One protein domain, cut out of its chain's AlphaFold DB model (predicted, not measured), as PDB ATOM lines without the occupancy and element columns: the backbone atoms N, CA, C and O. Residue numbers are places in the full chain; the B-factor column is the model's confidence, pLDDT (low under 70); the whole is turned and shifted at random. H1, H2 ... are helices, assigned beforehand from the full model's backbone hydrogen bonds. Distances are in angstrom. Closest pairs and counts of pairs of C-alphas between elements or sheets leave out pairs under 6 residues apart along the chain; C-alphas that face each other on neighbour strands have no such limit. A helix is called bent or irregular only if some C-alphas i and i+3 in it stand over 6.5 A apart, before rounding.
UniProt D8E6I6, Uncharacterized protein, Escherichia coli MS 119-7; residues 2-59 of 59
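Overview. This is residues 2 to 59 of the 59 residues of an uncharacterized protein of Escherichia coli MS 119-7 (UniProt D8E6I6). H2, residues 24 to 37 before it and the folded-back tail after it make a small body, from which residues 2 to 23, of which 2 to 16 belong to H1, stick out as a free arm. The two helices are apart. The printed part has 58 residues with two named helices, H1 then H2, and no named strand; the class is all helix. It is only just loose, close to extended, with a radius of gyration of the C-alphas of 15.3 A, and only just flat, spanning 45 by 30 by 15 A.

Along the chain. H2, residues 38 to 53, is 22.9 A long, from C-alpha 38 at (217.317, 129.559, 214.934) to C-alpha 53 at (226.874, 108.894, 217.043). H1, residues 2 to 16, is 20.8 A long and begins at C-alpha 2, (243.599, 141.248, 196.435).

Arrangement. H2 has a kink of 29 degrees near residue 47 and is only just irregular, C-alphas 43 and 46 being 6.9 A apart. H1 and H2 are apart. Residues 29 to 30 pair with residues 57 to 58, parallel. Every O i to N i+4 pair is within hydrogen-bond range in H1, and 10 of 12 in H2.

Size, cuts and confidence. The C-alphas of Phe 2 and Lys 57, the two farthest apart, are 45.3 A apart. The printed part has no cut. The link from H1 to H2, 21 residues, is long. Mean pLDDT of the printed part is 74.0; residue 13, residues 15 to 27 and residues 55 to 59 are under 70.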
ATOM      1  N   PHE A   2     243.111 142.640 196.354       73.69
ATOM      2  CA  PHE A   2     243.599 141.248 196.435       73.69
ATOM      3  C   PHE A   2     244.471 140.911 197.667       73.69
ATOM      4  O   PHE A   2     244.321 139.852 198.276       73.69
ATOM      5  N   LEU A   3     245.360 141.825 198.075       75.75
ATOM      6  CA  LEU A   3     246.311 141.572 199.167       75.75
ATOM      7  C   LEU A   3     245.626 141.476 200.541       75.75
ATOM      8  O   LEU A   3     245.952 140.616 201.354       75.75
ATOM      9  N   VAL A   4     244.622 142.327 200.773       78.56
ATOM     10  CA  VAL A   4     243.856 142.366 202.030       78.56
ATOM     11  C   VAL A   4     242.992 141.112 202.183       78.56
ATOM     12  O   VAL A   4     242.926 140.544 203.270       78.56
ATOM     13  N   SER A   5     242.384 140.622 201.096       79.31
ATOM     14  CA  SER A   5     241.652 139.349 201.110       79.31
ATOM     15  C   SER A   5     242.564 138.147 201.357       79.31
ATOM     16  O   SER A   5     242.160 137.214 202.045       79.31
ATOM     17  N   LEU A   6     243.800 138.176 200.845       81.94
ATOM     18  CA  LEU A   6     244.773 137.107 201.064       81.94
ATOM     19  C   LEU A   6     245.233 137.068 202.528       81.94
ATOM     20  O   LEU A   6     245.193 136.012 203.151       81.94
ATOM     21  N   LEU A   7     245.579 138.227 203.096       83.12
ATOM     22  CA  LEU A   7     245.933 138.366 204.513       83.12
ATOM     23  C   LEU A   7     244.795 137.912 205.426       83.12
ATOM     24  O   LEU A   7     245.027 137.174 206.378       83.12
ATOM     25  N   ARG A   8     243.557 138.297 205.107       77.75
ATOM     26  CA  ARG A   8     242.371 137.873 205.852       77.75
ATOM     27  C   ARG A   8     242.172 136.355 205.764       77.75
ATOM     28  O   ARG A   8     241.896 135.741 206.785       77.75
ATOM     29  N   ARG A   9     242.383 135.733 204.599       78.56
ATOM     30  CA  ARG A   9     242.301 134.269 204.433       78.56
ATOM     31  C   ARG A   9     243.384 133.525 205.218       78.56
ATOM     32  O   ARG A   9     243.089 132.495 205.806       78.56
ATOM     33  N   ILE A  10     244.607 134.053 205.255       81.62
ATOM     34  CA  ILE A  10     245.712 133.481 206.039       81.62
ATOM     35  C   ILE A  10     245.437 133.632 207.539       81.62
ATOM     36  O   ILE A  10     245.598 132.671 208.285       81.62
ATOM     37  N   ALA A  11     244.967 134.804 207.975       79.12
ATOM     38  CA  ALA A  11     244.589 135.042 209.363       79.12
ATOM     39  C   ALA A  11     243.445 134.113 209.792       79.12
ATOM     40  O   ALA A  11     243.587 133.419 210.793       79.12
ATOM     41  N   PHE A  12     242.364 134.024 209.010       71.69
ATOM     42  CA  PHE A  12     241.282 133.075 209.280       71.69
ATOM     43  C   PHE A  12     241.798 131.645 209.306       71.69
ATOM     44  O   PHE A  12     241.570 130.970 210.291       71.69
ATOM     45  N   SER A  13     242.577 131.210 208.315       67.62
ATOM     46  CA  SER A  13     243.157 129.865 208.312       67.62
ATOM     47  C   SER A  13     244.002 129.580 209.554       67.62
ATOM     48  O   SER A  13     243.975 128.455 210.029       67.62
ATOM     49  N   TYR A  14     244.751 130.554 210.079       70.94
ATOM     50  CA  TYR A  14     245.574 130.379 211.279       70.94
ATOM     51  C   TYR A  14     244.736 130.306 212.567       70.94
ATOM     52  O   TYR A  14     245.057 129.527 213.462       70.94
ATOM     53  N   TYR A  15     243.663 131.097 212.665       63.78
ATOM     54  CA  TYR A  15     242.742 131.054 213.806       63.78
ATOM     55  C   TYR A  15     241.800 129.843 213.759       63.78
ATOM     56  O   TYR A  15     241.520 129.258 214.799       63.78
ATOM     57  N   ASP A  16     241.375 129.428 212.569       60.69
ATOM     58  CA  ASP A  16     240.491 128.283 212.337       60.69
ATOM     59  C   ASP A  16     241.248 126.955 212.527       60.69
ATOM     60  O   ASP A  16     240.744 126.049 213.173       60.69
ATOM     61  N   TYR A  17     242.528 126.862 212.126       50.03
ATOM     62  CA  TYR A  17     243.385 125.699 212.452       50.03
ATOM     63  C   TYR A  17     243.754 125.581 213.935       50.03
ATOM     64  O   TYR A  17     244.259 124.541 214.362       50.03
ATOM     65  N   LYS A  18     243.541 126.637 214.730       53.84
ATOM     66  CA  LYS A  18     243.619 126.539 216.191       53.84
ATOM     67  C   LYS A  18     242.350 125.956 216.807       53.84
ATOM     68  O   LYS A  18     242.356 125.719 218.015       53.84
ATOM     69  N   ALA A  19     241.308 125.669 216.019       56.38
ATOM     70  CA  ALA A  19     240.286 124.719 216.424       56.38
ATOM     71  C   ALA A  19     240.982 123.371 216.625       56.38
ATOM     72  O   ALA A  19     241.358 122.671 215.685       56.38
ATOM     73  N   TYR A  20     241.264 123.067 217.886       58.38
ATOM     74  CA  TYR A  20     241.881 121.821 218.286       58.38
ATOM     75  C   TYR A  20     241.026 120.674 217.740       58.38
ATOM     76  O   TYR A  20     239.815 120.656 217.970       58.38
ATOM     77  N   ASN A  21     241.635 119.737 217.007       59.69
ATOM     78  CA  ASN A  21     240.941 118.521 216.598       59.69
ATOM     79  C   ASN A  21     240.508 117.793 217.870       59.69
ATOM     80  O   ASN A  21     241.333 117.198 218.567       59.69
ATOM     81  N   PHE A  22     239.223 117.894 218.198       61.44
ATOM     82  CA  PHE A  22     238.648 117.205 219.338       61.44
ATOM     83  C   PHE A  22     238.838 115.706 219.124       61.44
ATOM     84  O   PHE A  22     238.264 115.115 218.211       61.44
ATOM     85  N   ASN A  23     239.682 115.090 219.954       67.00
ATOM     86  CA  ASN A  23     239.794 113.644 219.977       67.00
ATOM     87  C   ASN A  23     238.580 113.092 220.727       67.00
ATOM     88  O   ASN A  23     238.565 113.011 221.957       67.00
ATOM     89  N   ILE A  24     237.558 112.752 219.950       65.19
ATOM     90  CA  ILE A  24     236.283 112.196 220.402       65.19
ATOM     91  C   ILE A  24     236.502 110.966 221.304       65.19
ATOM     92  O   ILE A  24     235.813 110.828 222.306       65.19
ATOM     93  N   GLU A  25     237.511 110.130 221.031       66.25
ATOM     94  CA  GLU A  25     237.791 108.912 221.813       66.25
ATOM     95  C   GLU A  25     238.297 109.188 223.236       66.25
ATOM     96  O   GLU A  25     238.234 108.313 224.095       66.25
ATOM     97  N   LYS A  26     238.824 110.390 223.492       69.69
ATOM     98  CA  LYS A  26     239.343 110.804 224.808       69.69
ATOM     99  C   LYS A  26     238.442 111.812 225.517       69.69
ATOM    100  O   LYS A  26     238.837 112.358 226.546       69.69
ATOM    101  N   THR A  27     237.277 112.113 224.948       69.44
ATOM    102  CA  THR A  27     236.389 113.164 225.442       69.44
ATOM    103  C   THR A  27     235.152 112.535 226.072       69.44
ATOM    104  O   THR A  27     234.215 112.161 225.376       69.44
ATOM    105  N   ASP A  28     235.135 112.443 227.402       70.94
ATOM    106  CA  ASP A  28     234.015 111.840 228.141       70.94
ATOM    107  C   ASP A  28     232.763 112.733 228.179       70.94
ATOM    108  O   ASP A  28     231.648 112.250 228.397       70.94
ATOM    109  N   PHE A  29     232.946 114.045 228.001       72.38
ATOM    110  CA  PHE A  29     231.909 115.042 228.230       72.38
ATOM    111  C   PHE A  29     232.146 116.329 227.431       72.38
ATOM    112  O   PHE A  29     233.273 116.825 227.367       72.38
ATOM    113  N   VAL A  30     231.081 116.893 226.851       73.62
ATOM    114  CA  VAL A  30     231.124 118.141 226.068       73.62
ATOM    115  C   VAL A  30     229.951 119.037 226.458       73.62
ATOM    116  O   VAL A  30     228.809 118.584 226.463       73.62
ATOM    117  N   VAL A  31     230.237 120.315 226.724       79.00
ATOM    118  CA  VAL A  31     229.233 121.370 226.940       79.00
ATOM    119  C   VAL A  31     229.108 122.191 225.664       79.00
ATOM    120  O   VAL A  31     230.105 122.713 225.166       79.00
ATOM    121  N   ILE A  32     227.889 122.316 225.142       82.19
ATOM    122  CA  ILE A  32     227.601 123.062 223.915       82.19
ATOM    123  C   ILE A  32     226.663 124.211 224.267       82.19
ATOM    124  O   ILE A  32     225.556 123.990 224.751       82.19
ATOM    125  N   HIS A  33     227.091 125.443 224.004       82.44
ATOM    126  CA  HIS A  33     226.203 126.598 224.090       82.44
ATOM    127  C   HIS A  33     225.331 126.654 222.831       82.44
ATOM    128  O   HIS A  33     225.847 126.882 221.735       82.44
ATOM    129  N   ILE A  34     224.020 126.457 222.981       84.50
ATOM    130  CA  ILE A  34     223.060 126.619 221.885       84.50
ATOM    131  C   ILE A  34     222.696 128.109 221.796       84.50
ATOM    132  O   ILE A  34     222.188 128.659 222.769       84.50
ATOM    133  N   PRO A  35     222.975 128.782 220.670       83.88
ATOM    134  CA  PRO A  35     222.619 130.184 220.484       83.88
ATOM    135  C   PRO A  35     221.103 130.355 220.305       83.88
ATOM    136  O   PRO A  35     220.435 129.501 219.726       83.88
ATOM    137  N   ASP A  36     220.569 131.494 220.751       85.56
ATOM    138  CA  ASP A  36     219.120 131.766 220.751       85.56
ATOM    139  C   ASP A  36     218.525 131.977 219.346       85.56
ATOM    140  O   ASP A  36     217.309 131.926 219.150       85.56
ATOM    141  N   GLN A  37     219.370 132.231 218.342       89.31
ATOM    142  CA  GLN A  37     218.932 132.396 216.961       89.31
ATOM    143  C   GLN A  37     218.793 131.042 216.265       89.31
ATOM    144  O   GLN A  37     219.734 130.255 216.211       89.31
ATOM    145  N   ILE A  38     217.634 130.814 215.638       83.31
ATOM    146  CA  ILE A  38     217.317 129.559 214.934       83.31
ATOM    147  C   ILE A  38     218.384 129.207 213.888       83.31
ATOM    148  O   ILE A  38     218.767 128.046 213.774       83.31
ATOM    149  N   GLY A  39     218.882 130.194 213.137       86.25
ATOM    150  CA  GLY A  39     219.909 129.972 212.112       86.25
ATOM    151  C   GLY A  39     221.223 129.447 212.693       86.25
ATOM    152  O   GLY A  39     221.791 128.487 212.174       86.25
ATOM    153  N   ASP A  40     221.656 130.017 213.813       83.44
ATOM    154  CA  ASP A  40     222.897 129.624 214.475       83.44
ATOM    155  C   ASP A  40     222.733 128.291 215.221       83.44
ATOM    156  O   ASP A  40     223.630 127.447 215.207       83.44
ATOM    157  N   ALA A  41     221.557 128.037 215.807       83.69
ATOM    158  CA  ALA A  41     221.240 126.759 216.442       83.69
ATOM    159  C   ALA A  41     221.236 125.611 215.416       83.69
ATOM    160  O   ALA A  41     221.740 124.519 215.682       83.69
ATOM    161  N   MET A  42     220.737 125.873 214.205       86.38
ATOM    162  CA  MET A  42     220.772 124.918 213.096       86.38
ATOM    163  C   MET A  42     222.197 124.615 212.622       86.38
ATOM    164  O   MET A  42     222.463 123.490 212.199       86.38
ATOM    165  N   ALA A  43     223.129 125.565 212.727       85.31
ATOM    166  CA  ALA A  43     224.536 125.329 212.405       85.31
ATOM    167  C   ALA A  43     225.230 124.397 213.422       85.31
ATOM    168  O   ALA A  43     226.159 123.674 213.065       85.31
ATOM    169  N   ILE A  44     224.747 124.367 214.668       83.62
ATOM    170  CA  ILE A  44     225.244 123.494 215.745       83.62
ATOM    171  C   ILE A  44     224.675 122.063 215.622       83.62
ATOM    172  O   ILE A  44     225.313 121.099 216.047       83.62
ATOM    173  N   PHE A  45     223.501 121.884 215.006       83.69
ATOM    174  CA  PHE A  45     222.805 120.592 214.930       83.69
ATOM    175  C   PHE A  45     223.645 119.427 214.349       83.69
ATOM    176  O   PHE A  45     223.669 118.357 214.966       83.69
ATOM    177  N   PRO A  46     224.389 119.580 213.232       82.50
ATOM    178  CA  PRO A  46     225.247 118.510 212.713       82.50
ATOM    179  C   PRO A  46     226.355 118.094 213.687       82.50
ATOM    180  O   PRO A  46     226.724 116.921 213.732       82.50
ATOM    181  N   VAL A  47     226.861 119.038 214.490       81.75
ATOM    182  CA  VAL A  47     227.901 118.787 215.497       81.75
ATOM    183  C   VAL A  47     227.338 117.937 216.635       81.75
ATOM    184  O   VAL A  47     227.949 116.936 217.000       81.75
ATOM    185  N   ILE A  48     226.138 118.262 217.129       82.19
ATOM    186  CA  ILE A  48     225.439 117.453 218.142       82.19
ATOM    187  C   ILE A  48     225.226 116.023 217.625       82.19
ATOM    188  O   ILE A  48     225.558 115.060 218.311       82.19
ATOM    189  N   ARG A  49     224.748 115.868 216.382       81.75
ATOM    190  CA  ARG A  49     224.517 114.544 215.782       81.75
ATOM    191  C   ARG A  49     225.798 113.732 215.625       81.75
ATOM    192  O   ARG A  49     225.779 112.524 215.846       81.75
ATOM    193  N   ALA A  50     226.906 114.375 215.265       79.31
ATOM    194  CA  ALA A  50     228.202 113.712 215.198       79.31
ATOM    195  C   ALA A  50     228.649 113.209 216.579       79.31
ATOM    196  O   ALA A  50     229.160 112.095 216.676       79.31
ATOM    197  N   LEU A  51     228.417 113.977 217.644       77.81
ATOM    198  CA  LEU A  51     228.781 113.576 219.003       77.81
ATOM    199  C   LEU A  51     227.879 112.459 219.561       77.81
ATOM    200  O   LEU A  51     228.393 111.514 220.162       77.81
ATOM    201  N   GLU A  52     226.569 112.499 219.290       75.44
ATOM    202  CA  GLU A  52     225.631 111.425 219.663       75.44
ATOM    203  C   GLU A  52     226.022 110.082 219.032       75.44
ATOM    204  O   GLU A  52     226.016 109.046 219.702       75.44
ATOM    205  N   LEU A  53     226.406 110.092 217.749       77.06
ATOM    206  CA  LEU A  53     226.874 108.894 217.043       77.06
ATOM    207  C   LEU A  53     228.118 108.279 217.699       77.06
ATOM    208  O   LEU A  53     228.305 107.064 217.630       77.06
ATOM    209  N   HIS A  54     228.929 109.093 218.375       71.38
ATOM    210  CA  HIS A  54     230.131 108.655 219.081       71.38
ATOM    211  C   HIS A  54     229.903 108.372 220.583       71.38
ATOM    212  O   HIS A  54     230.869 108.160 221.311       71.38
ATOM    213  N   LYS A  55     228.644 108.289 221.055       65.06
ATOM    214  CA  LYS A  55     228.256 107.982 222.454       65.06
ATOM    215  C   LYS A  55     228.903 108.887 223.517       65.06
ATOM    216  O   LYS A  55     229.155 108.441 224.637       65.06
ATOM    217  N   ILE A  56     229.149 110.154 223.202       63.56
ATOM    218  CA  ILE A  56     229.639 111.115 224.197       63.56
ATOM    219  C   ILE A  56     228.464 111.541 225.093       63.56
ATOM    220  O   ILE A  56     227.353 111.751 224.611       63.56
ATOM    221  N   LYS A  57     228.671 111.643 226.414       57.09
ATOM    222  CA  LYS A  57     227.633 112.154 227.326       57.09
ATOM    223  C   LYS A  57     227.471 113.669 227.140       57.09
ATOM    224  O   LYS A  57     228.452 114.410 227.204       57.09
ATOM    225  N   HIS A  58     226.227 114.114 226.972       60.47
ATOM    226  CA  HIS A  58     225.826 115.525 226.891       60.47
ATOM    227  C   HIS A  58     224.988 115.904 228.127       60.47
ATOM    228  O   HIS A  58     224.288 115.042 228.662       60.47
ATOM    229  N   LEU A  59     225.075 117.158 228.584       54.16
ATOM    230  CA  LEU A  59     224.275 117.754 229.674       54.16
ATOM    231  C   LEU A  59     223.618 119.036 229.177       54.16
ATOM    232  O   LEU A  59     224.300 119.759 228.414       54.16
TER     233      LEU A  59